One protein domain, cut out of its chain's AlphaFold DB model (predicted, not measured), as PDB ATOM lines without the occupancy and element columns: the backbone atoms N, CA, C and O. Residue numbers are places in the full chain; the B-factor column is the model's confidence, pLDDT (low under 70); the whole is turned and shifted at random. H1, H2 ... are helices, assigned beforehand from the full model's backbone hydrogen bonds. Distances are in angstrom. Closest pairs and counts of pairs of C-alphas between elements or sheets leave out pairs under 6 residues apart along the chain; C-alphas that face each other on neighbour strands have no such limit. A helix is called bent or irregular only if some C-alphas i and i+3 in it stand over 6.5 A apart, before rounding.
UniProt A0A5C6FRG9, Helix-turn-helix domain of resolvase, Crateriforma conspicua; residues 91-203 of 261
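Overview. This is residues 91 to 203 of the 261 residues of the protein "Helix-turn-helix domain of resolvase" of Crateriforma conspicua (UniProt A0A5C6FRG9). Two lobes of crossed helices sit end to end: H1, H2, H3 and H8, with small H4 at the far end, make one, and H5, H6 and H7 the other. A long loop arches between the lobes, its residues 144 to 150 sticking out free, and the chain crosses back from H7 into H8. The printed part has 113 residues with eight named helices, H1 to H8 in order, and no named strand: all helix. It is only just compact, close to loose, with a radius of gyration of the C-alphas of 15.7 A, and elongated, spanning 48 by 29 by 22 A.

Along the chain. Find C-alpha 91 at (202.771, 184.537, 201.361); from there H1 runs 17.0 A through residues 91 to 103. Next come H2, residues 108 to 115, H3, residues 119 to 131 and 18.7 A long, and H4, residues 134 to 137. H5, residues 152 to 165, begins at (186.882, 173.068, 184.803) and runs 20.1 A. H6 holds residues 170 to 176, H7 residues 181 to 191 over 15.7 A, and H8 residues 193 to 201, ending at (190.390, 196.933, 197.743). H1 and H5 are irregular: C-alphas 93 and 96, and 155 and 158, are each 7.4 A apart.

Arrangement. Start at the hubs H1 and H2, which touch at Val 98 and Ile 111, closest C-alphas 6.7 A apart. H1 touches H3 about perpendicular at 80 degrees, closest C-alphas Lys 91 and Ala 125, 4.4 A. H1 touches H4 with residues 92 to 96 alone, closest C-alphas His 96 and Val 134, 5.7 A. H2 touches H8, closest C-alphas Ala 114 and Lys 197, 5.0 A. H2 and H7 only just touch, with 3 pairs of C-alphas within 8 A, closest His 113 and Asp 189, 7.5 A. H7 touches H5 about perpendicular at 82 degrees, closest C-alphas Ala 157 and Ala 187, 4.2 A, and H6, closest C-alphas Ala 174 and Phe 181, 5.4 A. H1 and H5 are apart. Every O i to N i+4 pair is within hydrogen-bond range in H2, H3, H6, H7 and H8, against 7 of 9 in H1 and 8 of 10 in H5; H4 is too short for one.

Size, cuts and confidence. The farthest C-alphas, of Pro 133 and Glu 176, are 47.9 A apart. The printed part has no cut. The link from H4 to H5 is long; the others are tight. Look for pLDDT under 70 at residues 133 to 150.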
ATOM      1  N   LYS A  91     203.230 183.588 200.339       86.31
ATOM      2  CA  LYS A  91     202.771 184.537 201.361       86.31
ATOM      3  C   LYS A  91     203.492 185.886 201.296       86.31
ATOM      4  O   LYS A  91     202.837 186.912 201.406       86.31
ATOM      5  N   HIS A  92     204.800 185.897 201.017       86.50
ATOM      6  CA  HIS A  92     205.583 187.131 200.907       86.50
ATOM      7  C   HIS A  92     205.166 187.933 199.666       86.50
ATOM      8  O   HIS A  92     205.083 189.154 199.725       86.50
ATOM      9  N   ARG A  93     204.837 187.247 198.559       83.94
ATOM     10  CA  ARG A  93     204.416 187.891 197.300       83.94
ATOM     11  C   ARG A  93     203.082 188.626 197.430       83.94
ATOM     12  O   ARG A  93     202.914 189.684 196.838       83.94
ATOM     13  N   VAL A  94     202.134 188.064 198.184       88.31
ATOM     14  CA  VAL A  94     200.783 188.637 198.330       88.31
ATOM     15  C   VAL A  94     200.611 189.494 199.584       88.31
ATOM     16  O   VAL A  94     199.603 190.184 199.695       88.31
ATOM     17  N   ALA A  95     201.584 189.499 200.502       90.38
ATOM     18  CA  ALA A  95     201.532 190.228 201.773       90.38
ATOM     19  C   ALA A  95     201.105 191.694 201.614       90.38
ATOM     20  O   ALA A  95     200.254 192.168 202.362       90.38
ATOM     21  N   HIS A  96     201.632 192.397 200.604       87.56
ATOM     22  CA  HIS A  96     201.303 193.808 200.385       87.56
ATOM     23  C   HIS A  96     199.830 194.009 200.015       87.56
ATOM     24  O   HIS A  96     199.141 194.824 200.623       87.56
ATOM     25  N   GLN A  97     199.339 193.230 199.048       88.69
ATOM     26  CA  GLN A  97     197.946 193.286 198.597       88.69
ATOM     27  C   GLN A  97     196.989 192.853 199.712       88.69
ATOM     28  O   GLN A  97     195.952 193.477 199.909       88.69
ATOM     29  N   VAL A  98     197.354 191.812 200.469       92.31
ATOM     30  CA  VAL A  98     196.574 191.337 201.617       92.31
ATOM     31  C   VAL A  98     196.450 192.433 202.673       92.31
ATOM     32  O   VAL A  98     195.336 192.696 203.115       92.31
ATOM     33  N   LYS A  99     197.551 193.107 203.035       92.19
ATOM     34  CA  LYS A  99     197.534 194.222 203.993       92.19
ATOM     35  C   LYS A  99     196.642 195.362 203.519       92.19
ATOM     36  O   LYS A  99     195.741 195.750 204.244       92.19
ATOM     37  N   GLN A 100     196.805 195.804 202.271       89.50
ATOM     38  CA  GLN A 100     195.959 196.851 201.690       89.50
ATOM     39  C   GLN A 100     194.466 196.500 201.735       89.50
ATOM     40  O   GLN A 100     193.647 197.331 202.114       89.50
ATOM     41  N   MET A 101     194.098 195.269 201.366       92.88
ATOM     42  CA  MET A 101     192.699 194.831 201.401       92.88
ATOM     43  C   MET A 101     192.168 194.705 202.839       92.88
ATOM     44  O   MET A 101     191.009 195.034 203.081       92.88
ATOM     45  N   LEU A 102     192.988 194.251 203.794       93.25
ATOM     46  CA  LEU A 102     192.614 194.188 205.213       93.25
ATOM     47  C   LEU A 102     192.437 195.580 205.824       93.25
ATOM     48  O   LEU A 102     191.438 195.807 206.501       93.25
ATOM     49  N   ASP A 103     193.352 196.506 205.540       91.44
ATOM     50  CA  ASP A 103     193.288 197.900 205.991       91.44
ATOM     51  C   ASP A 103     192.050 198.610 205.417       91.44
ATOM     52  O   ASP A 103     191.439 199.448 206.077       91.44
ATOM     53  N   ALA A 104     191.617 198.216 204.215       90.81
ATOM     54  CA  ALA A 104     190.359 198.657 203.617       90.81
ATOM     55  C   ALA A 104     189.104 198.000 204.229       90.81
ATOM     56  O   ALA A 104     187.988 198.374 203.877       90.81
ATOM     57  N   GLY A 105     189.251 197.022 205.128       93.31
ATOM     58  CA  GLY A 105     188.149 196.330 205.801       93.31
ATOM     59  C   GLY A 105     187.643 195.067 205.096       93.31
ATOM     60  O   GLY A 105     186.588 194.540 205.459       93.31
ATOM     61  N   ALA A 106     188.355 194.545 204.093       91.62
ATOM     62  CA  ALA A 106     187.946 193.321 203.412       91.62
ATOM     63  C   ALA A 106     188.063 192.097 204.327       91.62
ATOM     64  O   ALA A 106     189.031 191.916 205.065       91.62
ATOM     65  N   SER A 107     187.101 191.180 204.227       94.81
ATOM     66  CA  SER A 107     187.189 189.907 204.944       94.81
ATOM     67  C   SER A 107     188.214 188.967 204.302       94.81
ATOM     68  O   SER A 107     188.361 188.931 203.079       94.81
ATOM     69  N   VAL A 108     188.845 188.106 205.111       94.44
ATOM     70  CA  VAL A 108     189.817 187.090 204.648       94.44
ATOM     71  C   VAL A 108     189.279 186.259 203.477       94.44
ATOM     72  O   VAL A 108     190.004 185.985 202.526       94.44
ATOM     73  N   ASN A 109     187.998 185.883 203.507       91.69
ATOM     74  CA  ASN A 109     187.387 185.123 202.415       91.69
ATOM     75  C   ASN A 109     187.297 185.946 201.119       91.69
ATOM     76  O   ASN A 109     187.505 185.403 200.040       91.69
ATOM     77  N   SER A 110     187.015 187.248 201.207       86.25
ATOM     78  CA  SER A 110     186.975 188.127 200.028       86.25
ATOM     79  C   SER A 110     188.355 188.252 199.390       86.25
ATOM     80  O   SER A 110     188.472 188.148 198.174       86.25
ATOM     81  N   ILE A 111     189.399 188.362 200.215       89.50
ATOM     82  CA  ILE A 111     190.800 188.409 199.776       89.50
ATOM     83  C   ILE A 111     191.216 187.090 199.110       89.50
ATOM     84  O   ILE A 111     191.814 187.105 198.038       89.50
ATOM     85  N   VAL A 112     190.839 185.942 199.691       89.44
ATOM     86  CA  VAL A 112     191.034 184.605 199.093       89.44
ATOM     87  C   VAL A 112     190.481 184.547 197.669       89.44
ATOM     88  O   VAL A 112     191.160 184.068 196.761       89.44
ATOM     89  N   HIS A 113     189.261 185.051 197.469       84.00
ATOM     90  CA  HIS A 113     188.626 185.071 196.155       84.00
ATOM     91  C   HIS A 113     189.303 186.056 195.195       84.00
ATOM     92  O   HIS A 113     189.540 185.693 194.051       84.00
ATOM     93  N   ALA A 114     189.656 187.257 195.661       85.88
ATOM     94  CA  ALA A 114     190.279 188.293 194.836       85.88
ATOM     95  C   ALA A 114     191.698 187.938 194.363       85.88
ATOM     96  O   ALA A 114     192.101 188.317 193.265       85.88
ATOM     97  N   LEU A 115     192.462 187.228 195.197       85.69
ATOM     98  CA  LEU A 115     193.865 186.895 194.937       85.69
ATOM     99  C   LEU A 115     194.075 185.441 194.478       85.69
ATOM    100  O   LEU A 115     195.206 185.039 194.212       85.69
ATOM    101  N   HIS A 116     193.012 184.633 194.400       83.06
ATOM    102  CA  HIS A 116     193.070 183.209 194.035       83.06
ATOM    103  C   HIS A 116     194.113 182.406 194.851       83.06
ATOM    104  O   HIS A 116     194.837 181.534 194.347       83.06
ATOM    105  N   VAL A 117     194.202 182.701 196.149       87.88
ATOM    106  CA  VAL A 117     195.098 182.056 197.127       87.88
ATOM    107  C   VAL A 117     194.285 181.306 198.171       87.88
ATOM    108  O   VAL A 117     193.149 181.654 198.468       87.88
ATOM    109  N   ASP A 118     194.858 180.257 198.746       89.94
ATOM    110  CA  ASP A 118     194.254 179.546 199.866       89.94
ATOM    111  C   ASP A 118     194.186 180.415 201.134       89.94
ATOM    112  O   ASP A 118     194.966 181.346 201.342       89.94
ATOM    113  N   LYS A 119     193.232 180.087 202.013       94.31
ATOM    114  CA  LYS A 119     192.976 180.825 203.260       94.31
ATOM    115  C   LYS A 119     194.188 180.841 204.194       94.31
ATOM    116  O   LYS A 119     194.397 181.830 204.890       94.31
ATOM    117  N   THR A 120     194.957 179.755 204.212       95.19
ATOM    118  CA  THR A 120     196.215 179.628 204.960       95.19
ATOM    119  C   THR A 120     197.235 180.657 204.482       95.19
ATOM    120  O   THR A 120     197.689 181.460 205.287       95.19
ATOM    121  N   THR A 121     197.466 180.756 203.170       92.69
ATOM    122  CA  THR A 121     198.366 181.754 202.574       92.69
ATOM    123  C   THR A 121     197.939 183.184 202.901       92.69
ATOM    124  O   THR A 121     198.800 183.999 203.203       92.69
ATOM    125  N   VAL A 122     196.638 183.509 202.882       94.50
ATOM    126  CA  VAL A 122     196.168 184.863 203.253       94.50
ATOM    127  C   VAL A 122     196.471 185.187 204.712       94.50
ATOM    128  O   VAL A 122     196.916 186.292 205.002       94.50
ATOM    129  N   LYS A 123     196.255 184.241 205.633       95.88
ATOM    130  CA  LYS A 123     196.561 184.446 207.055       95.88
ATOM    131  C   LYS A 123     198.055 184.636 207.290       95.88
ATOM    132  O   LYS A 123     198.442 185.622 207.901       95.88
ATOM    133  N   GLU A 124     198.877 183.746 206.742       94.00
ATOM    134  CA  GLU A 124     200.332 183.841 206.873       94.00
ATOM    135  C   GLU A 124     200.881 185.118 206.220       94.00
ATOM    136  O   GLU A 124     201.822 185.721 206.723       94.00
ATOM    137  N   ALA A 125     200.291 185.550 205.102       92.44
ATOM    138  CA  ALA A 125     200.643 186.805 204.447       92.44
ATOM    139  C   ALA A 125     200.254 188.026 205.291       92.44
ATOM    140  O   ALA A 125     201.006 188.993 205.322       92.44
ATOM    141  N   ALA A 126     199.111 187.980 205.983       93.12
ATOM    142  CA  ALA A 126     198.673 189.036 206.892       93.12
ATOM    143  C   ALA A 126     199.569 189.132 208.136       93.12
ATOM    144  O   ALA A 126     199.976 190.227 208.512       93.12
ATOM    145  N   GLU A 127     199.915 187.994 208.746       92.50
ATOM    146  CA  GLU A 127     200.862 187.925 209.867       92.50
ATOM    147  C   GLU A 127     202.224 188.492 209.460       92.50
ATOM    148  O   GLU A 127     202.732 189.417 210.093       92.50
ATOM    149  N   PHE A 128     202.753 188.026 208.328       89.75
ATOM    150  CA  PHE A 128     204.005 188.524 207.769       89.75
ATOM    151  C   PHE A 128     203.963 190.038 207.498       89.75
ATOM    152  O   PHE A 128     204.927 190.754 207.763       89.75
ATOM    153  N   ALA A 129     202.839 190.546 206.990       88.19
ATOM    154  CA  ALA A 129     202.660 191.957 206.672       88.19
ATOM    155  C   ALA A 129     202.581 192.886 207.901       88.19
ATOM    156  O   ALA A 129     202.752 194.108 207.777       88.19
ATOM    157  N   ASN A 130     202.296 192.314 209.071       87.44
ATOM    158  CA  ASN A 130     202.320 193.009 210.354       87.44
ATOM    159  C   ASN A 130     203.717 192.992 210.982       87.44
ATOM    160  O   ASN A 130     204.102 193.968 211.617       87.44
ATOM    161  N   GLU A 131     204.466 191.905 210.793       85.88
ATOM    162  CA  GLU A 131     205.806 191.731 211.361       85.88
ATOM    163  C   GLU A 131     206.883 192.518 210.595       85.88
ATOM    164  O   GLU A 131     207.822 193.033 211.202       85.88
ATOM    165  N   TYR A 132     206.729 192.675 209.274       79.00
ATOM    166  CA  TYR A 132     207.729 193.320 208.420       79.00
ATOM    167  C   TYR A 132     207.161 194.506 207.621       79.00
ATOM    168  O   TYR A 132     206.039 194.426 207.111       79.00
ATOM    169  N   PRO A 133     207.930 195.600 207.438       69.81
ATOM    170  CA  PRO A 133     207.552 196.697 206.551       69.81
ATOM    171  C   PRO A 133     207.491 196.197 205.102       69.81
ATOM    172  O   PRO A 133     208.500 195.921 204.449       69.81
ATOM    173  N   VAL A 134     206.266 196.021 204.610       62.28
ATOM    174  CA  VAL A 134     205.964 195.341 203.342       62.28
ATOM    175  C   VAL A 134     206.367 196.171 202.121       62.28
ATOM    176  O   VAL A 134     206.409 195.643 201.010       62.28
ATOM    177  N   GLU A 135     206.700 197.458 202.296       60.56
ATOM    178  CA  GLU A 135     207.151 198.318 201.197       60.56
ATOM    179  C   GLU A 135     208.415 197.779 200.503       60.56
ATOM    180  O   GLU A 135     208.619 198.045 199.319       60.56
ATOM    181  N   ALA A 136     209.223 196.972 201.201       53.50
ATOM    182  CA  ALA A 136     210.445 196.374 200.666       53.50
ATOM    183  C   ALA A 136     210.207 195.211 199.680       53.50
ATOM    184  O   ALA A 136     211.130 194.812 198.974       53.50
ATOM    185  N   LEU A 137     208.987 194.664 199.599       58.00
ATOM    186  CA  LEU A 137     208.671 193.477 198.791       58.00
ATOM    187  C   LEU A 137     207.838 193.788 197.544       58.00
ATOM    188  O   LEU A 137     207.092 192.931 197.064       58.00
ATOM    189  N   ARG A 138     207.963 194.999 196.986       52.91
ATOM    190  CA  ARG A 138     207.404 195.325 195.666       52.91
ATOM    191  C   ARG A 138     208.088 194.478 194.590       52.91
ATOM    192  O   ARG A 138     209.081 194.888 194.001       52.91
ATOM    193  N   TYR A 139     207.563 193.282 194.346       55.34
ATOM    194  CA  TYR A 139     208.069 192.408 193.298       55.34
ATOM    195  C   TYR A 139     207.440 192.754 191.950       55.34
ATOM    196  O   TYR A 139     206.225 192.670 191.769       55.34
ATOM    197  N   ALA A 140     208.301 193.126 191.002       41.31
ATOM    198  CA  ALA A 140     207.983 193.200 189.587       41.31
ATOM    199  C   ALA A 140     207.885 191.768 189.044       41.31
ATOM    200  O   ALA A 140     208.881 191.054 188.948       41.31
ATOM    201  N   GLY A 141     206.665 191.338 188.743       45.03
ATOM    202  CA  GLY A 141     206.387 190.034 188.155       45.03
ATOM    203  C   GLY A 141     205.421 189.228 189.005       45.03
ATOM    204  O   GLY A 141     205.829 188.397 189.820       45.03
ATOM    205  N   GLU A 142     204.122 189.415 188.752       45.44
ATOM    206  CA  GLU A 142     203.149 188.339 188.928       45.44
ATOM    207  C   GLU A 142     203.639 187.172 188.062       45.44
ATOM    208  O   GLU A 142     203.347 187.077 186.872       45.44
ATOM    209  N   GLN A 143     204.447 186.276 188.632       41.12
ATOM    210  CA  GLN A 143     204.581 184.952 188.054       41.12
ATOM    211  C   GLN A 143     203.215 184.305 188.212       41.12
ATOM    212  O   GLN A 143     202.899 183.724 189.256       41.12
ATOM    213  N   HIS A 144     202.404 184.463 187.166       42.75
ATOM    214  CA  HIS A 144     201.259 183.624 186.909       42.75
ATOM    215  C   HIS A 144     201.724 182.205 187.181       42.75
ATOM    216  O   HIS A 144     202.675 181.698 186.574       42.75
ATOM    217  N   ARG A 145     201.076 181.566 188.154       43.25
ATOM    218  CA  ARG A 145     201.133 180.119 188.254       43.25
ATOM    219  C   ARG A 145     200.905 179.608 186.828       43.25
ATOM    220  O   ARG A 145     200.088 180.177 186.102       43.25
ATOM    221  N   LYS A 146     201.571 178.524 186.435       44.69
ATOM    222  CA  LYS A 146     200.964 177.643 185.438       44.69
ATOM    223  C   LYS A 146     199.656 177.183 186.082       44.69
ATOM    224  O   LYS A 146     199.638 176.193 186.810       44.69
ATOM    225  N   GLU A 147     198.608 178.001 185.979       51.38
ATOM    226  CA  GLU A 147     197.252 177.593 186.275       51.38
ATOM    227  C   GLU A 147     197.085 176.312 185.492       51.38
ATOM    228  O   GLU A 147     197.472 176.259 184.327       51.38
ATOM    229  N   HIS A 148     196.644 175.246 186.156       53.62
ATOM    230  CA  HIS A 148     196.376 174.015 185.439       53.62
ATOM    231  C   HIS A 148     195.373 174.380 184.344       53.62
ATOM    232  O   HIS A 148     194.229 174.685 184.693       53.62
ATOM    233  N   PRO A 149     195.769 174.362 183.057       59.09
ATOM    234  CA  PRO A 149     194.931 174.900 181.989       59.09
ATOM    235  C   PRO A 149     193.620 174.109 181.844       59.09
ATOM    236  O   PRO A 149     192.689 174.555 181.194       59.09
ATOM    237  N   ASN A 150     193.518 172.959 182.522       66.94
ATOM    238  CA  ASN A 150     192.364 172.070 182.522       66.94
ATOM    239  C   ASN A 150     191.464 172.184 183.762       66.94
ATOM    240  O   ASN A 150     190.630 171.305 183.991       66.94
ATOM    241  N   ALA A 151     191.606 173.210 184.605       81.06
ATOM    242  CA  ALA A 151     190.643 173.381 185.686       81.06
ATOM    243  C   ALA A 151     189.266 173.740 185.096       81.06
ATOM    244  O   ALA A 151     189.128 174.744 184.406       81.06
ATOM    245  N   LYS A 152     188.233 172.936 185.395       85.88
ATOM    246  CA  LYS A 152     186.882 173.068 184.803       85.88
ATOM    247  C   LYS A 152     186.329 174.501 184.821       85.88
ATOM    248  O   LYS A 152     185.699 174.916 183.860       85.88
ATOM    249  N   TYR A 153     186.575 175.263 185.891       86.75
ATOM    250  CA  TYR A 153     186.070 176.635 186.022       86.75
ATOM    251  C   TYR A 153     186.723 177.633 185.050       86.75
ATOM    252  O   TYR A 153     186.080 178.617 184.708       86.75
ATOM    253  N   ILE A 154     187.957 177.384 184.594       88.75
ATOM    254  CA  ILE A 154     188.650 178.234 183.610       88.75
ATOM    255  C   ILE A 154     187.953 178.096 182.256       88.75
ATOM    256  O   ILE A 154     187.573 179.090 181.646       88.75
ATOM    257  N   ASN A 155     187.677 176.855 181.846       90.06
ATOM    258  CA  ASN A 155     187.006 176.561 180.577       90.06
ATOM    259  C   ASN A 155     185.549 177.050 180.544       90.06
ATOM    260  O   ASN A 155     185.030 177.367 179.480       90.06
ATOM    261  N   LEU A 156     184.891 177.126 181.704       93.06
ATOM    262  CA  LEU A 156     183.497 177.567 181.822       93.06
ATOM    263  C   LEU A 156     183.344 179.081 182.051       93.06
ATOM    264  O   LEU A 156     182.221 179.575 182.023       93.06
ATOM    265  N   ALA A 157     184.429 179.833 182.275       91.56
ATOM    266  CA  ALA A 157     184.371 181.245 182.680       91.56
ATOM    267  C   ALA A 157     183.598 182.144 181.698       91.56
ATOM    268  O   ALA A 157     182.770 182.957 182.128       91.56
ATOM    269  N   GLY A 158     183.816 181.955 180.391       91.56
ATOM    270  CA  GLY A 158     183.087 182.671 179.340       91.56
ATOM    271  C   GLY A 158     181.592 182.349 179.360       91.56
ATOM    272  O   GLY A 158     180.775 183.236 179.585       91.56
ATOM    273  N   GLN A 159     181.247 181.060 179.265       93.94
ATOM    274  CA  GLN A 159     179.856 180.586 179.257       93.94
ATOM    275  C   GLN A 159     179.075 181.017 180.504       93.94
ATOM    276  O   GLN A 159     177.941 181.476 180.402       93.94
ATOM    277  N   VAL A 160     179.685 180.918 181.689       94.50
ATOM    278  CA  VAL A 160     179.069 181.368 182.946       94.50
ATOM    279  C   VAL A 160     178.755 182.862 182.901       94.50
ATOM    280  O   VAL A 160     177.706 183.285 183.385       94.50
ATOM    281  N   SER A 161     179.637 183.668 182.311       90.69
ATOM    282  CA  SER A 161     179.432 185.115 182.208       90.69
ATOM    283  C   SER A 161     178.337 185.473 181.207       90.69
ATOM    284  O   SER A 161     177.560 186.388 181.470       90.69
ATOM    285  N   ASP A 162     178.235 184.737 180.103       91.25
ATOM    286  CA  ASP A 162     177.193 184.941 179.096       91.25
ATOM    287  C   ASP A 162     175.813 184.540 179.626       91.25
ATOM    288  O   ASP A 162     174.865 185.319 179.525       91.25
ATOM    289  N   LEU A 163     175.703 183.390 180.299       91.50
ATOM    290  CA  LEU A 163     174.458 182.963 180.950       91.50
ATOM    291  C   LEU A 163     174.043 183.914 182.081       91.50
ATOM    292  O   LEU A 163     172.856 184.189 182.267       91.50
ATOM    293  N   TYR A 164     175.011 184.469 182.813       89.06
ATOM    294  CA  TYR A 164     174.729 185.491 183.818       89.06
ATOM    295  C   TYR A 164     174.199 186.785 183.188       89.06
ATOM    296  O   TYR A 164     173.223 187.349 183.680       89.06
ATOM    297  N   LYS A 165     174.788 187.236 182.071       86.69
ATOM    298  CA  LYS A 165     174.284 188.386 181.296       86.69
ATOM    299  C   LYS A 165     172.897 188.120 180.702       86.69
ATOM    300  O   LYS A 165     172.087 189.038 180.653       86.69
ATOM    301  N   ALA A 166     172.598 186.873 180.335       84.69
ATOM    302  CA  ALA A 166     171.261 186.432 179.931       84.69
ATOM    303  C   ALA A 166     170.248 186.400 181.098       84.69
ATOM    304  O   ALA A 166     169.060 186.160 180.890       84.69
ATOM    305  N   GLY A 167     170.692 186.680 182.327       83.69
ATOM    306  CA  GLY A 167     169.838 186.853 183.498       83.69
ATOM    307  C   GLY A 167     169.619 185.588 184.324       83.69
ATOM    308  O   GLY A 167     168.779 185.619 185.227       83.69
ATOM    309  N   LEU A 168     170.350 184.498 184.059       85.69
ATOM    310  CA  LEU A 168     170.267 183.287 184.872       85.69
ATOM    311  C   LEU A 168     170.973 183.487 186.221       85.69
ATOM    312  O   LEU A 168     172.057 184.068 186.319       85.69
ATOM    313  N   SER A 169     170.379 182.943 187.282       87.12
ATOM    314  CA  SER A 169     171.024 182.867 188.595       87.12
ATOM    315  C   SER A 169     172.159 181.836 188.592       87.12
ATOM    316  O   SER A 169     172.111 180.843 187.872       87.12
ATOM    317  N   PHE A 170     173.156 181.985 189.469       91.00
ATOM    318  CA  PHE A 170     174.257 181.012 189.579       91.00
ATOM    319  C   PHE A 170     173.798 179.572 189.853       91.00
ATOM    320  O   PHE A 170     174.520 178.639 189.515       91.00
ATOM    321  N   ARG A 171     172.623 179.376 190.472       90.06
ATOM    322  CA  ARG A 171     172.045 178.036 190.669       90.06
ATOM    323  C   ARG A 171     171.532 177.449 189.357       90.06
ATOM    324  O   ARG A 171     171.890 176.326 189.045       90.06
ATOM    325  N   GLN A 172     170.796 178.236 188.575       90.69
ATOM    326  CA  GLN A 172     170.341 177.821 187.246       90.69
ATOM    327  C   GLN A 172     171.528 177.556 186.319       90.69
ATOM    328  O   GLN A 172     171.550 176.546 185.638       90.69
ATOM    329  N   ILE A 173     172.563 178.403 186.359       93.44
ATOM    330  CA  ILE A 173     173.798 178.183 185.591       93.44
ATOM    331  C   ILE A 173     174.498 176.888 186.027       93.44
ATOM    332  O   ILE A 173     175.031 176.162 185.196       93.44
ATOM    333  N   ALA A 174     174.516 176.589 187.329       94.12
ATOM    334  CA  ALA A 174     175.108 175.359 187.852       94.12
ATOM    335  C   ALA A 174     174.350 174.111 187.367       94.12
ATOM    336  O   ALA A 174     174.986 173.138 186.968       94.12
ATOM    337  N   GLU A 175     173.017 174.165 187.369       94.38
ATOM    338  CA  GLU A 175     172.140 173.110 186.851       94.38
ATOM    339  C   GLU A 175     172.312 172.929 185.336       94.38
ATOM    340  O   GLU A 175     172.584 171.816 184.893       94.38
ATOM    341  N   GLU A 176     172.268 174.022 184.568       94.94
ATOM    342  CA  GLU A 176     172.420 174.037 183.105       94.94
ATOM    343  C   GLU A 176     173.770 173.454 182.660       94.94
ATOM    344  O   GLU A 176     173.849 172.654 181.731       94.94
ATOM    345  N   LEU A 177     174.852 173.822 183.351       95.38
ATOM    346  CA  LEU A 177     176.208 173.371 183.028       95.38
ATOM    347  C   LEU A 177     176.585 172.043 183.706       95.38
ATOM    348  O   LEU A 177     177.702 171.557 183.514       95.38
ATOM    349  N   GLY A 178     175.707 171.463 184.532       95.62
ATOM    350  CA  GLY A 178     175.982 170.226 185.269       95.62
ATOM    351  C   GLY A 178     177.179 170.327 186.227       95.62
ATOM    352  O   GLY A 178     177.937 169.367 186.394       95.62
ATOM    353  N   VAL A 179     177.396 171.493 186.843       95.94
ATOM    354  CA  VAL A 179     178.509 171.745 187.775       95.94
ATOM    355  C   VAL A 179     178.015 172.215 189.136       95.94
ATOM    356  O   VAL A 179     176.877 172.628 189.312       95.94
ATOM    357  N   CYS A 180     178.882 172.183 190.147       94.06
ATOM    358  CA  CYS A 180     178.520 172.710 191.457       94.06
ATOM    359  C   CYS A 180     178.539 174.249 191.481       94.06
ATOM    360  O   CYS A 180     179.342 174.896 190.804       94.06
ATOM    361  N   PHE A 181     177.712 174.838 192.350       92.00
ATOM    362  CA  PHE A 181     177.611 176.289 192.556       92.00
ATOM    363  C   PHE A 181     178.972 176.980 192.758       92.00
ATOM    364  O   PHE A 181     179.229 178.046 192.205       92.00
ATOM    365  N   SER A 182     179.878 176.360 193.521       89.06
ATOM    366  CA  SER A 182     181.210 176.919 193.778       89.06
ATOM    367  C   SER A 182     182.093 176.973 192.524       89.06
ATOM    368  O   SER A 182     182.956 177.844 192.434       89.06
ATOM    369  N   THR A 183     181.869 176.090 191.545       92.69
ATOM    370  CA  THR A 183     182.549 176.131 190.240       92.69
ATOM    371  C   THR A 183     182.054 177.311 189.416       92.69
ATOM    372  O   THR A 183     182.881 178.061 188.906       92.69
ATOM    373  N   VAL A 184     180.735 177.530 189.362       93.12
ATOM    374  CA  VAL A 184     180.129 178.699 188.697       93.12
ATOM    375  C   VAL A 184     180.644 179.995 189.314       93.12
ATOM    376  O   VAL A 184     181.110 180.874 188.601       93.12
ATOM    377  N   GLN A 185     180.647 180.089 190.645       90.38
ATOM    378  CA  GLN A 185     181.136 181.278 191.335       90.38
ATOM    379  C   GLN A 185     182.608 181.574 191.008       90.38
ATOM    380  O   GLN A 185     182.957 182.721 190.752       90.38
ATOM    381  N   ARG A 186     183.476 180.553 190.993       88.88
ATOM    382  CA  ARG A 186     184.896 180.722 190.632       88.88
ATOM    383  C   ARG A 186     185.080 181.119 189.171       88.88
ATOM    384  O   ARG A 186     185.919 181.964 188.889       88.88
ATOM    385  N   ALA A 187     184.313 180.513 188.267       91.31
ATOM    386  CA  ALA A 187     184.327 180.821 186.841       91.31
ATOM    387  C   ALA A 187     183.890 182.276 186.582       91.31
ATOM    388  O   ALA A 187     184.531 182.992 185.817       91.31
ATOM    389  N   PHE A 188     182.854 182.739 187.289       92.19
ATOM    390  CA  PHE A 188     182.399 184.125 187.239       92.19
ATOM    391  C   PHE A 188     183.435 185.103 187.804       92.19
ATOM    392  O   PHE A 188     183.760 186.093 187.152       92.19
ATOM    393  N   ASP A 189     183.967 184.832 189.001       89.31
ATOM    394  CA  ASP A 189     184.967 185.692 189.646       89.31
ATOM    395  C   ASP A 189     186.244 185.801 188.787       89.31
ATOM    396  O   ASP A 189     186.833 186.876 188.718       89.31
ATOM    397  N   LEU A 190     186.635 184.728 188.083       87.06
ATOM    398  CA  LEU A 190     187.776 184.726 187.160       87.06
ATOM    399  C   LEU A 190     187.577 185.708 185.996       87.06
ATOM    400  O   LEU A 190     188.481 186.480 185.688       87.06
ATOM    401  N   ASN A 191     186.392 185.714 185.378       87.94
ATOM    402  CA  ASN A 191     186.104 186.616 184.257       87.94
ATOM    403  C   ASN A 191     185.848 188.071 184.701       87.94
ATOM    404  O   ASN A 191     185.879 188.986 183.887       87.94
ATOM    405  N   ASN A 192     185.607 188.290 185.998       85.44
ATOM    406  CA  ASN A 192     185.383 189.605 186.606       85.44
ATOM    407  C   ASN A 192     186.504 189.967 187.594       85.44
ATOM    408  O   ASN A 192     186.272 190.677 188.575       85.44
ATOM    409  N   CYS A 193     187.721 189.467 187.363       83.12
ATOM    410  CA  CYS A 193     188.818 189.544 188.326       83.12
ATOM    411  C   CYS A 193     189.159 190.984 188.736       83.12
ATOM    412  O   CYS A 193     189.430 191.240 189.909       83.12
ATOM    413  N   THR A 194     189.082 191.939 187.807       83.31
ATOM    414  CA  THR A 194     189.286 193.370 188.070       83.31
ATOM    415  C   THR A 194     188.233 193.909 189.033       83.31
ATOM    416  O   THR A 194     188.588 194.452 190.075       83.31
ATOM    417  N   ALA A 195     186.949 193.663 188.766       84.88
ATOM    418  CA  ALA A 195     185.847 194.091 189.624       84.88
ATOM    419  C   ALA A 195     185.883 193.427 191.013       84.88
ATOM    420  O   ALA A 195     185.603 194.074 192.022       84.88
ATOM    421  N   VAL A 196     186.265 192.145 191.092       84.38
ATOM    422  CA  VAL A 196     186.454 191.443 192.373       84.38
ATOM    423  C   VAL A 196     187.604 192.070 193.165       84.38
ATOM    424  O   VAL A 196     187.446 192.328 194.361       84.38
ATOM    425  N   LYS A 197     188.742 192.342 192.510       80.94
ATOM    426  CA  LYS A 197     189.896 193.008 193.129       80.94
ATOM    427  C   LYS A 197     189.529 194.409 193.611       80.94
ATOM    428  O   LYS A 197     189.802 194.731 194.760       80.94
ATOM    429  N   GLU A 198     188.857 195.214 192.792       84.62
ATOM    430  CA  GLU A 198     188.408 196.559 193.169       84.62
ATOM    431  C   GLU A 198     187.448 196.549 194.360       84.62
ATOM    432  O   GLU A 198     187.595 197.362 195.272       84.62
ATOM    433  N   ALA A 199     186.479 195.629 194.378       82.31
ATOM    434  CA  ALA A 199     185.556 195.492 195.498       82.31
ATOM    435  C   ALA A 199     186.311 195.160 196.792       82.31
ATOM    436  O   ALA A 199     186.089 195.820 197.809       82.31
ATOM    437  N   ALA A 200     187.251 194.208 196.731       79.56
ATOM    438  CA  ALA A 200     188.090 193.833 197.863       79.56
ATOM    439  C   ALA A 200     189.000 194.985 198.322       79.56
ATOM    440  O   ALA A 200     189.082 195.249 199.516       79.56
ATOM    441  N   CYS A 201     189.611 195.737 197.404       79.50
ATOM    442  CA  CYS A 201     190.390 196.933 197.743       79.50
ATOM    443  C   CYS A 201     189.546 198.041 198.391       79.50
ATOM    444  O   CYS A 201     190.090 198.891 199.083       79.50
ATOM    445  N   LYS A 202     188.225 198.042 198.181       81.75
ATOM    446  CA  LYS A 202     187.271 198.954 198.833       81.75
ATOM    447  C   LYS A 202     186.671 198.381 200.126       81.75
ATOM    448  O   LYS A 202     185.747 198.977 200.669       81.75
ATOM    449  N   GLY A 203     187.108 197.202 200.579       77.31
ATOM    450  CA  GLY A 203     186.530 196.523 201.747       77.31
ATOM    451  C   GLY A 203     185.137 195.937 201.525       77.31
ATOM    452  O   GLY A 203     184.456 195.537 202.467       77.31
TER     453      GLY A 203